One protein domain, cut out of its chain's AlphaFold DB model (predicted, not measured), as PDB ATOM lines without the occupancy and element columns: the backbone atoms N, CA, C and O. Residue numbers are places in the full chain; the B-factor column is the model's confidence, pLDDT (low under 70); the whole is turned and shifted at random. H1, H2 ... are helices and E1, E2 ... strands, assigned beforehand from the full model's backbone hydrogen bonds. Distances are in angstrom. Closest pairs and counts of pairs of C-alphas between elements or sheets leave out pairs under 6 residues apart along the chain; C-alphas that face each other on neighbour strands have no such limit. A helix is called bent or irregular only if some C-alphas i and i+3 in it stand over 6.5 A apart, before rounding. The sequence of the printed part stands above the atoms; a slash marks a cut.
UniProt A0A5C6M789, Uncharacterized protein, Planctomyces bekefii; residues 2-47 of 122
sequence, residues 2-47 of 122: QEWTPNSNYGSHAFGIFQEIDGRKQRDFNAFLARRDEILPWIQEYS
ATOM      1  N   GLN A   2     -15.591 -34.627 -35.163       86.81
ATOM      2  CA  GLN A   2     -15.102 -33.861 -36.323       86.81
ATOM      3  C   GLN A   2     -15.159 -32.336 -36.136       86.81
ATOM      4  O   GLN A   2     -14.283 -31.640 -36.626       86.81
ATOM      5  N   GLU A   3     -16.117 -31.826 -35.359       87.56
ATOM      6  CA  GLU A   3     -16.216 -30.395 -35.023       87.56
ATOM      7  C   GLU A   3     -14.958 -29.830 -34.343       87.56
ATOM      8  O   GLU A   3     -14.601 -28.680 -34.570       87.56
ATOM      9  N   TRP A   4     -14.265 -30.627 -33.524       88.31
ATOM     10  CA  TRP A   4     -13.097 -30.181 -32.757       88.31
ATOM     11  C   TRP A   4     -11.783 -30.853 -33.182       88.31
ATOM     12  O   TRP A   4     -10.718 -30.353 -32.834       88.31
ATOM     13  N   THR A   5     -11.844 -31.922 -33.978       90.56
ATOM     14  CA  THR A   5     -10.703 -32.527 -34.685       90.56
ATOM     15  C   THR A   5     -11.147 -32.883 -36.110       90.56
ATOM     16  O   THR A   5     -11.663 -33.985 -36.328       90.56
ATOM     17  N   PRO A   6     -10.968 -31.977 -37.092       89.81
ATOM     18  CA  PRO A   6     -11.554 -32.103 -38.432       89.81
ATOM     19  C   PRO A   6     -11.153 -33.367 -39.195       89.81
ATOM     20  O   PRO A   6     -11.964 -33.947 -39.912       89.81
ATOM     21  N   ASN A   7      -9.916 -33.835 -39.016       91.19
ATOM     22  CA  ASN A   7      -9.411 -35.044 -39.665       91.19
ATOM     23  C   ASN A   7      -9.692 -36.333 -38.873       91.19
ATOM     24  O   ASN A   7      -9.120 -37.377 -39.191       91.19
ATOM     25  N   SER A   8     -10.539 -36.286 -37.839       88.44
ATOM     26  CA  SER A   8     -10.907 -37.486 -37.088       88.44
ATOM     27  C   SER A   8     -11.686 -38.456 -37.975       88.44
ATOM     28  O   SER A   8     -12.750 -38.127 -38.497       88.44
ATOM     29  N   ASN A   9     -11.141 -39.663 -38.116       89.00
ATOM     30  CA  ASN A   9     -11.740 -40.804 -38.812       89.00
ATOM     31  C   ASN A   9     -11.850 -42.031 -37.888       89.00
ATOM     32  O   ASN A   9     -11.907 -43.180 -38.338       89.00
ATOM     33  N   TYR A  10     -11.816 -41.785 -36.578       84.94
ATOM     34  CA  TYR A  10     -11.819 -42.813 -35.552       84.94
ATOM     35  C   TYR A  10     -13.235 -43.027 -35.009       84.94
ATOM     36  O   TYR A  10     -13.947 -42.068 -34.725       84.94
ATOM     37  N   GLY A  11     -13.641 -44.286 -34.852       89.69
ATOM     38  CA  GLY A  11     -14.948 -44.662 -34.303       89.69
ATOM     39  C   GLY A  11     -15.454 -45.980 -34.876       89.69
ATOM     40  O   GLY A  11     -15.800 -46.885 -34.128       89.69
ATOM     41  N   SER A  12     -15.374 -46.152 -36.195       93.81
ATOM     42  CA  SER A  12     -15.873 -47.355 -36.876       93.81
ATOM     43  C   SER A  12     -15.242 -48.654 -36.366       93.81
ATOM     44  O   SER A  12     -15.956 -49.615 -36.104       93.81
ATOM     45  N   HIS A  13     -13.927 -48.662 -36.119       91.94
ATOM     46  CA  HIS A  13     -13.240 -49.814 -35.527       91.94
ATOM     47  C   HIS A  13     -13.792 -50.160 -34.131       91.94
ATOM     48  O   HIS A  13     -14.070 -51.325 -33.865       91.94
ATOM     49  N   ALA A  14     -14.007 -49.163 -33.266       91.19
ATOM     50  CA  ALA A  14     -14.478 -49.382 -31.896       91.19
ATOM     51  C   ALA A  14     -15.876 -50.023 -31.843       91.19
ATOM     52  O   ALA A  14     -16.163 -50.792 -30.934       91.19
ATOM     53  N   PHE A  15     -16.712 -49.752 -32.847       93.69
ATOM     54  CA  PHE A  15     -18.071 -50.292 -32.951       93.69
ATOM     55  C   PHE A  15     -18.197 -51.455 -33.945       93.69
ATOM     56  O   PHE A  15     -19.306 -51.849 -34.294       93.69
ATOM     57  N   GLY A  16     -17.078 -52.012 -34.422       93.94
ATOM     58  CA  GLY A  16     -17.095 -53.168 -35.321       93.94
ATOM     59  C   GLY A  16     -17.674 -52.888 -36.715       93.94
ATOM     60  O   GLY A  16     -18.157 -53.807 -37.374       93.94
ATOM     61  N   ILE A  17     -17.640 -51.634 -37.171       95.62
ATOM     62  CA  ILE A  17     -18.222 -51.190 -38.441       95.62
ATOM     63  C   ILE A  17     -17.143 -51.207 -39.528       95.62
ATOM     64  O   ILE A  17     -16.216 -50.392 -39.542       95.62
ATOM     65  N   PHE A  18     -17.278 -52.155 -40.451       96.38
ATOM     66  CA  PHE A  18     -16.339 -52.378 -41.544       96.38
ATOM     67  C   PHE A  18     -17.082 -52.578 -42.862       96.38
ATOM     68  O   PHE A  18     -18.179 -53.132 -42.882       96.38
ATOM     69  N   GLN A  19     -16.427 -52.197 -43.951       96.12
ATOM     70  CA  GLN A  19     -16.820 -52.513 -45.320       96.12
ATOM     71  C   GLN A  19     -15.826 -53.503 -45.928       96.12
ATOM     72  O   GLN A  19     -14.662 -53.558 -45.521       96.12
ATOM     73  N   GLU A  20     -16.274 -54.285 -46.901       96.31
ATOM     74  CA  GLU A  20     -15.410 -55.191 -47.650       96.31
ATOM     75  C   GLU A  20     -14.994 -54.534 -48.968       96.31
ATOM     76  O   GLU A  20     -15.837 -54.128 -49.763       96.31
ATOM     77  N   ILE A  21     -13.685 -54.406 -49.183       95.31
ATOM     78  CA  ILE A  21     -13.095 -53.860 -50.408       95.31
ATOM     79  C   ILE A  21     -11.997 -54.826 -50.838       95.31
ATOM     80  O   ILE A  21     -11.076 -55.096 -50.063       95.31
ATOM     81  N   ASP A  22     -12.115 -55.366 -52.052       94.62
ATOM     82  CA  ASP A  22     -11.177 -56.334 -52.637       94.62
ATOM     83  C   ASP A  22     -10.898 -57.547 -51.726       94.62
ATOM     84  O   ASP A  22      -9.755 -57.968 -51.534       94.62
ATOM     85  N   GLY A  23     -11.951 -58.087 -51.098       94.00
ATOM     86  CA  GLY A  23     -11.856 -59.234 -50.188       94.00
ATOM     87  C   GLY A  23     -11.201 -58.922 -48.837       94.00
ATOM     88  O   GLY A  23     -10.795 -59.832 -48.114       94.00
ATOM     89  N   ARG A  24     -11.041 -57.638 -48.487       94.62
ATOM     90  CA  ARG A  24     -10.441 -57.195 -47.221       94.62
ATOM     91  C   ARG A  24     -11.397 -56.303 -46.443       94.62
ATOM     92  O   ARG A  24     -11.991 -55.380 -46.994       94.62
ATOM     93  N   LYS A  25     -11.480 -56.530 -45.129       94.62
ATOM     94  CA  LYS A  25     -12.204 -55.639 -44.214       94.62
ATOM     95  C   LYS A  25     -11.448 -54.322 -44.065       94.62
ATOM     96  O   LYS A  25     -10.292 -54.306 -43.649       94.62
ATOM     97  N   GLN A  26     -12.125 -53.223 -44.361       94.88
ATOM     98  CA  GLN A  26     -11.629 -51.867 -44.181       94.88
ATOM     99  C   GLN A  26     -12.572 -51.089 -43.264       94.88
ATOM    100  O   GLN A  26     -13.775 -51.338 -43.228       94.88
ATOM    101  N   ARG A  27     -12.021 -50.156 -42.485       94.00
ATOM    102  CA  ARG A  27     -12.808 -49.283 -41.599       94.00
ATOM    103  C   ARG A  27     -13.785 -48.457 -42.430       94.00
ATOM    104  O   ARG A  27     -13.355 -47.798 -43.372       94.00
ATOM    105  N   ASP A  28     -15.051 -48.430 -42.028       95.69
ATOM    106  CA  ASP A  28     -16.071 -47.610 -42.687       95.69
ATOM    107  C   ASP A  28     -16.538 -46.486 -41.757       95.69
ATOM    108  O   ASP A  28     -17.423 -46.644 -40.914       95.69
ATOM    109  N   PHE A  29     -15.861 -45.342 -41.862       93.38
ATOM    110  CA  PHE A  29     -16.171 -44.180 -41.036       93.38
ATOM    111  C   PHE A  29     -17.483 -43.498 -41.448       93.38
ATOM    112  O   PHE A  29     -18.190 -42.982 -40.587       93.38
ATOM    113  N   ASN A  30     -17.850 -43.548 -42.731       94.12
ATOM    114  CA  ASN A  30     -19.103 -42.964 -43.207       94.12
ATOM    115  C   ASN A  30     -20.303 -43.744 -42.660       94.12
ATOM    116  O   ASN A  30     -21.242 -43.129 -42.161       94.12
ATOM    117  N   ALA A  31     -20.244 -45.081 -42.660       95.88
ATOM    118  CA  ALA A  31     -21.271 -45.902 -42.019       95.88
ATOM    119  C   ALA A  31     -21.342 -45.670 -40.501       95.88
ATOM    120  O   ALA A  31     -22.433 -45.643 -39.937       95.88
ATOM    121  N   PHE A  32     -20.203 -45.450 -39.834       95.06
ATOM    122  CA  PHE A  32     -20.190 -45.059 -38.419       95.06
ATOM    123  C   PHE A  32     -20.922 -43.729 -38.174       95.06
ATOM    124  O   PHE A  32     -21.708 -43.640 -37.232       95.06
ATOM    125  N   LEU A  33     -20.713 -42.715 -39.022       93.81
ATOM    126  CA  LEU A  33     -21.437 -41.442 -38.920       93.81
ATOM    127  C   LEU A  33     -22.931 -41.599 -39.229       93.81
ATOM    128  O   LEU A  33     -23.757 -41.041 -38.514       93.81
ATOM    129  N   ALA A  34     -23.287 -42.379 -40.250       95.88
ATOM    130  CA  ALA A  34     -24.682 -42.609 -40.625       95.88
ATOM    131  C   ALA A  34     -25.480 -43.324 -39.521       95.88
ATOM    132  O   ALA A  34     -26.674 -43.092 -39.371       95.88
ATOM    133  N   ARG A  35     -24.815 -44.162 -38.720       95.88
ATOM    134  CA  ARG A  35     -25.416 -44.925 -37.615       95.88
ATOM    135  C   ARG A  35     -25.227 -44.254 -36.255       95.88
ATOM    136  O   ARG A  35     -25.344 -44.902 -35.216       95.88
ATOM    137  N   ARG A  36     -24.897 -42.957 -36.230       93.56
ATOM    138  CA  ARG A  36     -24.507 -42.261 -34.997       93.56
ATOM    139  C   ARG A  36     -25.590 -42.295 -33.922       93.56
ATOM    140  O   ARG A  36     -25.226 -42.405 -32.748       93.56
ATOM    141  N   ASP A  37     -26.856 -42.234 -34.326       95.88
ATOM    142  CA  ASP A  37     -28.015 -42.271 -33.431       95.88
ATOM    143  C   ASP A  37     -28.204 -43.655 -32.799       95.88
ATOM    144  O   ASP A  37     -28.440 -43.749 -31.599       95.88
ATOM    145  N   GLU A  38     -27.996 -44.735 -33.562       96.62
ATOM    146  CA  GLU A  38     -28.040 -46.116 -33.049       96.62
ATOM    147  C   GLU A  38     -26.939 -46.383 -32.015       96.62
ATOM    148  O   GLU A  38     -27.129 -47.132 -31.062       96.62
ATOM    149  N   ILE A  39     -25.767 -45.779 -32.224       95.62
ATOM    150  CA  ILE A  39     -24.574 -45.986 -31.398       95.62
ATOM    151  C   ILE A  39     -24.585 -45.078 -30.160       95.62
ATOM    152  O   ILE A  39     -23.915 -45.365 -29.165       95.62
ATOM    153  N   LEU A  40     -25.318 -43.960 -30.205       95.25
ATOM    154  CA  LEU A  40     -25.310 -42.962 -29.139       95.25
ATOM    155  C   LEU A  40     -25.658 -43.537 -27.755       95.25
ATOM    156  O   LEU A  40     -24.926 -43.189 -26.831       95.25
ATOM    157  N   PRO A  41     -26.654 -44.433 -27.589       96.88
ATOM    158  CA  PRO A  41     -26.928 -45.066 -26.301       96.88
ATOM    159  C   PRO A  41     -25.710 -45.784 -25.708       96.88
ATOM    160  O   PRO A  41     -25.383 -45.560 -24.550       96.88
ATOM    161  N   TRP A  42     -24.968 -46.560 -26.505       96.31
ATOM    162  CA  TRP A  42     -23.748 -47.226 -26.028       96.31
ATOM    163  C   TRP A  42     -22.644 -46.226 -25.694       96.31
ATOM    164  O   TRP A  42     -21.923 -46.389 -24.715       96.31
ATOM    165  N   ILE A  43     -22.503 -45.156 -26.480       94.56
ATOM    166  CA  ILE A  43     -21.550 -44.092 -26.144       94.56
ATOM    167  C   ILE A  43     -21.912 -43.455 -24.802       94.56
ATOM    168  O   ILE A  43     -21.015 -43.212 -24.006       94.56
ATOM    169  N   GLN A  44     -23.190 -43.196 -24.537       96.25
ATOM    170  CA  GLN A  44     -23.631 -42.637 -23.259       96.25
ATOM    171  C   GLN A  44     -23.411 -43.614 -22.099       96.25
ATOM    172  O   GLN A  44     -22.990 -43.191 -21.029       96.25
ATOM    173  N   GLU A  45     -23.632 -44.907 -22.331       97.00
ATOM    174  CA  GLU A  45     -23.461 -45.965 -21.333       97.00
ATOM    175  C   GLU A  45     -21.997 -46.179 -20.924       97.00
ATOM    176  O   GLU A  45     -21.734 -46.460 -19.759       97.00
ATOM    177  N   TYR A  46     -21.044 -46.037 -21.853       95.69
ATOM    178  CA  TYR A  46     -19.639 -46.408 -21.612       95.69
ATOM    179  C   TYR A  46     -18.644 -45.242 -21.626       95.69
ATOM    180  O   TYR A  46     -17.489 -45.417 -21.236       95.69
ATOM    181  N   SER A  47     -19.021 -44.057 -22.109       95.00
ATOM    182  CA  SER A  47     -18.090 -42.930 -22.205       95.00
ATOM    183  C   SER A  47     -17.880 -42.275 -20.840       95.00
ATOM    184  O   SER A  47     -18.849 -41.760 -20.282       95.00
TER     185      SER A  47
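Overview. This is residues 2 to 47 of the 122 residues of an uncharacterized protein of Planctomyces bekefii (UniProt A0A5C6M789). A two-stranded hairpin, E1 and E2, makes one end of a strung-out body, and the irregular helix H2 makes the other end, with the short helix H1 between them along the chain. A long stretch with no named element, residues 2 to 17, comes in from one side and leads into E1. The printed part has 46 residues with two named strands and two named helices, in the order E1, E2, H1, H2; the sheet's order is E1 - E2, antiparallel, and the class is mixed, helices and strands. The whole is only just loose, close to compact, with a radius of gyration of the C-alphas of 11.6 A, and it is only just elongated, spanning 34 by 23 by 15 A.

Arrangement. E1, residues 18 to 21, and E2, residues 24 to 27, form a hairpin of antiparallel neighbour strands, with 137 degrees between their directions. The C-alphas of Phe 18 and Arg 27 face each other at 4.7 A. N 19 and O 26 are 2.9 A apart, and N 26 and O 19 are 2.8 A apart, both within hydrogen-bond range. H1, residues 29 to 34, and E1 are near each other, with 6 pairs of C-alphas within 10 A. H2, residues 36 to 46, and H1 meet only through their link. H2 is apart from both E1 and E2. In H1 every O i to N i+4 pair is within hydrogen-bond range, and in H2 5 of 7 are.

Along the chain. E1 begins at C-alpha 18 (-16.339, -52.378, -41.544) and measures 9.6 A; E2 measures 10.0 A. H1 measures 8.7 A. H2 measures 14.8 A and ends at C-alpha 46 (-19.639, -46.408, -21.612). H2 is only just irregular: C-alphas 38 and 41 are 6.9 A apart.

Size, cuts and confidence. The C-alphas of Asp 22 and Glu 45 are the two farthest apart, at 35.2 A. The links E1 to E2, E2 to H1 and H1 to H2 are tight. The printed part has no cut. Its mean pLDDT is 93.6, and no printed residue is under 70.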